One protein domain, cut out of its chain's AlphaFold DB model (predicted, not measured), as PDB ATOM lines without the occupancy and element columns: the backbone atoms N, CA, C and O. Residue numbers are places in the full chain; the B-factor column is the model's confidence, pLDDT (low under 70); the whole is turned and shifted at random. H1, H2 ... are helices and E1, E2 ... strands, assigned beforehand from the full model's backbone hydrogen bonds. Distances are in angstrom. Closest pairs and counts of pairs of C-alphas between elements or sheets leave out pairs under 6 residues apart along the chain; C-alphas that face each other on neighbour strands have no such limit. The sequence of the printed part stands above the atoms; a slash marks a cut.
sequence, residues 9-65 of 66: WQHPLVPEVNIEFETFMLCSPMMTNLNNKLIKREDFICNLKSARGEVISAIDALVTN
ATOM      1  N   TRP A   9      34.988  67.070  49.426       62.28
ATOM      2  CA  TRP A   9      35.946  66.925  48.325       62.28
ATOM      3  C   TRP A   9      36.570  68.249  47.849       62.28
ATOM      4  O   TRP A   9      37.601  68.227  47.190       62.28
ATOM      5  N   GLN A  10      35.968  69.397  48.173       67.19
ATOM      6  CA  GLN A  10      36.497  70.730  47.853       67.19
ATOM      7  C   GLN A  10      37.410  71.277  48.953       67.19
ATOM      8  O   GLN A  10      38.151  72.225  48.708       67.19
ATOM      9  N   HIS A  11      37.387  70.676  50.146       68.62
ATOM     10  CA  HIS A  11      38.181  71.116  51.292       68.62
ATOM     11  C   HIS A  11      39.702  71.120  51.025       68.62
ATOM     12  O   HIS A  11      40.369  72.044  51.487       68.62
ATOM     13  N   PRO A  12      40.284  70.173  50.256       80.12
ATOM     14  CA  PRO A  12      41.699  70.244  49.882       80.12
ATOM     15  C   PRO A  12      42.025  71.408  48.934       80.12
ATOM     16  O   PRO A  12      43.140  71.915  48.947       80.12
ATOM     17  N   LEU A  13      41.059  71.851  48.121       86.62
ATOM     18  CA  LEU A  13      41.236  72.923  47.132       86.62
ATOM     19  C   LEU A  13      40.995  74.317  47.720       86.62
ATOM     20  O   LEU A  13      41.408  75.320  47.133       86.62
ATOM     21  N   VAL A  14      40.305  74.391  48.856       90.44
ATOM     22  CA  VAL A  14      39.901  75.638  49.506       90.44
ATOM     23  C   VAL A  14      40.343  75.612  50.974       90.44
ATOM     24  O   VAL A  14      39.510  75.389  51.851       90.44
ATOM     25  N   PRO A  15      41.649  75.780  51.262       90.06
ATOM     26  CA  PRO A  15      42.140  75.765  52.630       90.06
ATOM     27  C   PRO A  15      41.607  76.965  53.413       90.06
ATOM     28  O   PRO A  15      41.420  78.063  52.875       90.06
ATOM     29  N   GLU A  16      41.382  76.745  54.704       90.06
ATOM     30  CA  GLU A  16      40.987  77.784  55.645       90.06
ATOM     31  C   GLU A  16      42.238  78.441  56.231       90.06
ATOM     32  O   GLU A  16      43.087  77.782  56.822       90.06
ATOM     33  N   VAL A  17      42.360  79.757  56.081       89.69
ATOM     34  CA  VAL A  17      43.475  80.536  56.618       89.69
ATOM     35  C   VAL A  17      42.973  81.483  57.698       89.69
ATOM     36  O   VAL A  17      41.999  82.209  57.515       89.69
ATOM     37  N   ASN A  18      43.666  81.497  58.832       88.88
ATOM     38  CA  ASN A  18      43.362  82.420  59.920       88.88
ATOM     39  C   ASN A  18      44.145  83.716  59.720       88.88
ATOM     40  O   ASN A  18      45.381  83.709  59.715       88.88
ATOM     41  N   ILE A  19      43.423  84.822  59.571       88.31
ATOM     42  CA  ILE A  19      43.987  86.167  59.502       88.31
ATOM     43  C   ILE A  19      43.477  86.916  60.731       88.31
ATOM     44  O   ILE A  19      42.286  87.174  60.868       88.31
ATOM     45  N   GLU A  20      44.400  87.234  61.640       85.00
ATOM     46  CA  GLU A  20      44.104  87.833  62.947       85.00
ATOM     47  C   GLU A  20      43.122  86.990  63.780       85.00
ATOM     48  O   GLU A  20      43.531  85.992  64.373       85.00
ATOM     49  N   PHE A  21      41.847  87.384  63.826       85.69
ATOM     50  CA  PHE A  21      40.788  86.743  64.612       85.69
ATOM     51  C   PHE A  21      39.667  86.161  63.738       85.69
ATOM     52  O   PHE A  21      38.649  85.719  64.270       85.69
ATOM     53  N   GLU A  22      39.846  86.159  62.414       87.88
ATOM     54  CA  GLU A  22      38.865  85.663  61.451       87.88
ATOM     55  C   GLU A  22      39.445  84.545  60.576       87.88
ATOM     56  O   GLU A  22      40.619  84.548  60.195       87.88
ATOM     57  N   THR A  23      38.591  83.574  60.253       88.94
ATOM     58  CA  THR A  23      38.914  82.455  59.367       88.94
ATOM     59  C   THR A  23      38.376  82.749  57.972       88.94
ATOM     60  O   THR A  23      37.175  82.952  57.783       88.94
ATOM     61  N   PHE A  24      39.269  82.752  56.989       89.50
ATOM     62  CA  PHE A  24      38.961  82.994  55.584       89.50
ATOM     63  C   PHE A  24      39.195  81.737  54.757       89.50
ATOM     64  O   PHE A  24      40.067  80.932  55.055       89.50
ATOM     65  N   MET A  25      38.449  81.597  53.665       89.31
ATOM     66  CA  MET A  25      38.645  80.526  52.692       89.31
ATOM     67  C   MET A  25      39.519  81.020  51.539       89.31
ATOM     68  O   MET A  25      39.178  82.006  50.879       89.31
ATOM     69  N   LEU A  26      40.623  80.327  51.264       90.88
ATOM     70  CA  LEU A  26      41.476  80.622  50.117       90.88
ATOM     71  C   LEU A  26      41.016  79.798  48.912       90.88
ATOM     72  O   LEU A  26      41.306  78.614  48.791       90.88
ATOM     73  N   CYS A  27      40.275  80.422  48.002       89.81
ATOM     74  CA  CYS A  27      39.700  79.741  46.843       89.81
ATOM     75  C   CYS A  27      40.740  79.498  45.737       89.81
ATOM     76  O   CYS A  27      40.748  80.211  44.732       89.81
ATOM     77  N   SER A  28      41.581  78.471  45.886       91.12
ATOM     78  CA  SER A  28      42.619  78.118  44.899       91.12
ATOM     79  C   SER A  28      42.090  77.969  43.462       91.12
ATOM     80  O   SER A  28      42.744  78.481  42.553       91.12
ATOM     81  N   PRO A  29      40.895  77.384  43.204       90.38
ATOM     82  CA  PRO A  29      40.334  77.312  41.849       90.38
ATOM     83  C   PRO A  29      40.040  78.675  41.202       90.38
ATOM     84  O   PRO A  29      39.911  78.758  39.985       90.38
ATOM     85  N   MET A  30      39.918  79.742  42.001       92.56
ATOM     86  CA  MET A  30      39.717  81.117  41.526       92.56
ATOM     87  C   MET A  30      41.031  81.911  41.433       92.56
ATOM     88  O   MET A  30      41.004  83.132  41.272       92.56
ATOM     89  N   MET A  31      42.188  81.245  41.521       93.44
ATOM     90  CA  MET A  31      43.485  81.883  41.318       93.44
ATOM     91  C   MET A  31      43.571  82.485  39.910       93.44
ATOM     92  O   MET A  31      43.274  81.836  38.909       93.44
ATOM     93  N   THR A  32      44.003  83.742  39.834       93.62
ATOM     94  CA  THR A  32      44.145  84.479  38.578       93.62
ATOM     95  C   THR A  32      45.413  85.322  38.585       93.62
ATOM     96  O   THR A  32      45.974  85.626  39.639       93.62
ATOM     97  N   ASN A  33      45.879  85.699  37.398       94.25
ATOM     98  CA  ASN A  33      47.009  86.602  37.248       94.25
ATOM     99  C   ASN A  33      46.541  88.053  37.436       94.25
ATOM    100  O   ASN A  33      45.592  88.496  36.787       94.25
ATOM    101  N   LEU A  34      47.224  88.796  38.307       93.00
ATOM    102  CA  LEU A  34      46.991  90.220  38.523       93.00
ATOM    103  C   LEU A  34      48.196  91.031  38.046       93.00
ATOM    104  O   LEU A  34      49.348  90.636  38.208       93.00
ATOM    105  N   ASN A  35      47.935  92.218  37.499       95.38
ATOM    106  CA  ASN A  35      48.991  93.167  37.164       95.38
ATOM    107  C   ASN A  35      49.548  93.798  38.446       95.38
ATOM    108  O   ASN A  35      48.848  94.551  39.119       95.38
ATOM    109  N   ASN A  36      50.831  93.571  38.730       92.50
ATOM    110  CA  ASN A  36      51.503  94.067  39.936       92.50
ATOM    111  C   ASN A  36      51.410  95.591  40.128       92.50
ATOM    112  O   ASN A  36      51.495  96.059  41.257       92.50
ATOM    113  N   LYS A  37      51.211  96.379  39.058       95.06
ATOM    114  CA  LYS A  37      51.018  97.840  39.160       95.06
ATOM    115  C   LYS A  37      49.693  98.237  39.821       95.06
ATOM    116  O   LYS A  37      49.549  99.386  40.224       95.06
ATOM    117  N   LEU A  38      48.728  97.319  39.869       94.25
ATOM    118  CA  LEU A  38      47.418  97.529  40.483       94.25
ATOM    119  C   LEU A  38      47.406  97.172  41.974       94.25
ATOM    120  O   LEU A  38      46.481  97.579  42.665       94.25
ATOM    121  N   ILE A  39      48.420  96.447  42.458       95.38
ATOM    122  CA  ILE A  39      48.549  96.059  43.864       95.38
ATOM    123  C   ILE A  39      49.298  97.171  44.597       95.38
ATOM    124  O   ILE A  39      50.461  97.465  44.305       95.38
ATOM    125  N   LYS A  40      48.629  97.811  45.546       96.19
ATOM    126  CA  LYS A  40      49.169  98.906  46.346       96.19
ATOM    127  C   LYS A  40      49.675  98.394  47.688       96.19
ATOM    128  O   LYS A  40      49.323  97.315  48.144       96.19
ATOM    129  N   ARG A  41      50.463  99.222  48.381       93.06
ATOM    130  CA  ARG A  41      50.966  98.909  49.729       93.06
ATOM    131  C   ARG A  41      49.842  98.642  50.742       93.06
ATOM    132  O   ARG A  41      50.025  97.824  51.632       93.06
ATOM    133  N   GLU A  42      48.714  99.329  50.593       94.19
ATOM    134  CA  GLU A  42      47.517  99.173  51.428       94.19
ATOM    135  C   GLU A  42      46.833  97.806  51.273       94.19
ATOM    136  O   GLU A  42      46.158  97.378  52.200       94.19
ATOM    137  N   ASP A  43      47.075  97.081  50.176       92.31
ATOM    138  CA  ASP A  43      46.520  95.737  49.961       92.31
ATOM    139  C   ASP A  43      47.300  94.644  50.727       92.31
ATOM    140  O   ASP A  43      46.839  93.510  50.862       92.31
ATOM    141  N   PHE A  44      48.491  94.959  51.255       91.25
ATOM    142  CA  PHE A  44      49.320  94.020  52.017       91.25
ATOM    143  C   PHE A  44      48.937  94.032  53.501       91.25
ATOM    144  O   PHE A  44      49.598  94.666  54.323       91.25
ATOM    145  N   ILE A  45      47.869  93.307  53.838       90.44
ATOM    146  CA  ILE A  45      47.301  93.275  55.195       90.44
ATOM    147  C   ILE A  45      48.006  92.267  56.116       90.44
ATOM    148  O   ILE A  45      48.204  92.539  57.296       90.44
ATOM    149  N   CYS A  46      48.406  91.098  55.602       90.81
ATOM    150  CA  CYS A  46      48.962  90.024  56.429       90.81
ATOM    151  C   CYS A  46      49.962  89.126  55.679       90.81
ATOM    152  O   CYS A  46      50.213  89.285  54.483       90.81
ATOM    153  N   ASN A  47      50.544  88.163  56.402       90.44
ATOM    154  CA  ASN A  47      51.450  87.147  55.872       90.44
ATOM    155  C   ASN A  47      50.942  85.742  56.226       90.44
ATOM    156  O   ASN A  47      50.707  85.443  57.393       90.44
ATOM    157  N   LEU A  48      50.890  84.853  55.234       91.12
ATOM    158  CA  LEU A  48      50.399  83.477  55.370       91.12
ATOM    159  C   LEU A  48      51.506  82.446  55.665       91.12
ATOM    160  O   LEU A  48      51.356  81.265  55.366       91.12
ATOM    161  N   LYS A  49      52.646  82.854  56.241       92.88
ATOM    162  CA  LYS A  49      53.788  81.949  56.495       92.88
ATOM    163  C   LYS A  49      53.417  80.720  57.336       92.88
ATOM    164  O   LYS A  49      53.964  79.652  57.079       92.88
ATOM    165  N   SER A  50      52.516  80.858  58.310       90.94
ATOM    166  CA  SER A  50      52.012  79.739  59.125       90.94
ATOM    167  C   SER A  50      51.171  78.751  58.311       90.94
ATOM    168  O   SER A  50      51.321  77.549  58.492       90.94
ATOM    169  N   ALA A  51      50.368  79.245  57.365       91.69
ATOM    170  CA  ALA A  51      49.510  78.445  56.485       91.69
ATOM    171  C   ALA A  51      50.204  78.002  55.179       91.69
ATOM    172  O   ALA A  51      49.568  77.451  54.284       91.69
ATOM    173  N   ARG A  52      51.522  78.224  55.035       93.38
ATOM    174  CA  ARG A  52      52.269  77.937  53.796       93.38
ATOM    175  C   ARG A  52      52.075  76.501  53.303       93.38
ATOM    176  O   ARG A  52      51.984  76.293  52.098       93.38
ATOM    177  N   GLY A  53      52.073  75.528  54.214       94.00
ATOM    178  CA  GLY A  53      51.901  74.115  53.862       94.00
ATOM    179  C   GLY A  53      50.552  73.851  53.197       94.00
ATOM    180  O   GLY A  53      50.502  73.233  52.140       94.00
ATOM    181  N   GLU A  54      49.485  74.399  53.773       91.81
ATOM    182  CA  GLU A  54      48.113  74.249  53.282       91.81
ATOM    183  C   GLU A  54      47.915  74.952  51.936       91.81
ATOM    184  O   GLU A  54      47.367  74.360  51.011       91.81
ATOM    185  N   VAL A  55      48.442  76.173  51.782       92.62
ATOM    186  CA  VAL A  55      48.366  76.915  50.512       92.62
ATOM    187  C   VAL A  55      49.083  76.165  49.384       92.62
ATOM    188  O   VAL A  55      48.548  76.057  48.285       92.62
ATOM    189  N   ILE A  56      50.281  75.626  49.641       94.50
ATOM    190  CA  ILE A  56      51.011  74.836  48.638       94.50
ATOM    191  C   ILE A  56      50.248  73.554  48.309       94.50
ATOM    192  O   ILE A  56      50.094  73.246  47.133       94.50
ATOM    193  N   SER A  57      49.746  72.843  49.322       92.88
ATOM    194  CA  SER A  57      48.979  71.612  49.122       92.88
ATOM    195  C   SER A  57      47.727  71.844  48.281       92.88
ATOM    196  O   SER A  57      47.393  71.002  47.460       92.88
ATOM    197  N   ALA A  58      47.050  72.979  48.456       92.75
ATOM    198  CA  ALA A  58      45.848  73.292  47.694       92.75
ATOM    199  C   ALA A  58      46.145  73.629  46.227       92.75
ATOM    200  O   ALA A  58      45.380  73.257  45.337       92.75
ATOM    201  N   ILE A  59      47.269  74.306  45.960       93.44
ATOM    202  CA  ILE A  59      47.740  74.564  44.593       93.44
ATOM    203  C   ILE A  59      48.196  73.261  43.928       93.44
ATOM    204  O   ILE A  59      47.873  73.039  42.764       93.44
ATOM    205  N   ASP A  60      48.918  72.409  44.657       93.81
ATOM    206  CA  ASP A  60      49.343  71.088  44.185       93.81
ATOM    207  C   ASP A  60      48.116  70.245  43.822       93.81
ATOM    208  O   ASP A  60      47.926  69.924  42.656       93.81
ATOM    209  N   ALA A  61      47.181  70.053  44.757       91.25
ATOM    210  CA  ALA A  61      45.935  69.326  44.515       91.25
ATOM    211  C   ALA A  61      45.147  69.868  43.308       91.25
ATOM    212  O   ALA A  61      44.605  69.094  42.516       91.25
ATOM    213  N   LEU A  62      45.114  71.192  43.117       91.06
ATOM    214  CA  LEU A  62      44.452  71.817  41.968       91.06
ATOM    215  C   LEU A  62      45.129  71.488  40.628       91.06
ATOM    216  O   LEU A  62      44.439  71.320  39.624       91.06
ATOM    217  N   VAL A  63      46.463  71.452  40.589       92.44
ATOM    218  CA  VAL A  63      47.242  71.327  39.345       92.44
ATOM    219  C   VAL A  63      47.563  69.870  39.016       92.44
ATOM    220  O   VAL A  63      47.496  69.476  37.852       92.44
ATOM    221  N   THR A  64      47.919  69.073  40.021       92.12
ATOM    222  CA  THR A  64      48.380  67.687  39.872       92.12
ATOM    223  C   THR A  64      47.338  66.649  40.275       92.12
ATOM    224  O   THR A  64      47.573  65.466  40.038       92.12
ATOM    225  N   ASN A  65      46.175  67.065  40.799       84.06
ATOM    226  CA  ASN A  65      45.088  66.171  41.224       84.06
ATOM    227  C   ASN A  65      45.564  65.106  42.236       84.06
ATOM    228  O   ASN A  65      45.194  63.931  42.156       84.06
TER     229      ASN A  65
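Overview. This is residues 9 to 65 of the 66 residues of the protein "Cytotoxic protein CcdB" of Klebsiella michiganensis (UniProt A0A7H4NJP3). With little regular structure, this is a small hairpin of strands, E1 and E2, with one helix, H1, near it, and a wide loop between E2 and H1 from which residues 32 to 44 stick out. The 57 printed residues run E1, E2, H1, an antiparallel sheet and a helix of mixed class, with only 21 residues in named elements. The whole is flat, 34 by 28 by 16 A, and only just loose, close to compact, with a radius of gyration of the C-alphas of 12.5 A.

Along the chain. E1, residues 16 to 19, begins at C-alpha 16 (40.987, 77.784, 55.645) and measures 9.7 A. E2, residues 22 to 25, measures 10.2 A. H1, residues 52 to 64, measures 17.7 A and ends at C-alpha 64 (48.380, 67.687, 39.872).

Arrangement. E1 and E2 form a hairpin, antiparallel at 143 degrees. N 17 and O 24 are within hydrogen-bond range at 2.8 A. E1 and H1 are near each other, with 5 pairs of C-alphas within 10 A. In H1 every O i to N i+4 pair is within hydrogen-bond range.

Size, cuts and confidence. The C-alphas farthest apart, of Trp 9 and Lys 37, are 35.6 A apart. The printed part has no cut. The link from E2 to H1 is long, 26 residues. Residues 9 to 11 have pLDDT under 70.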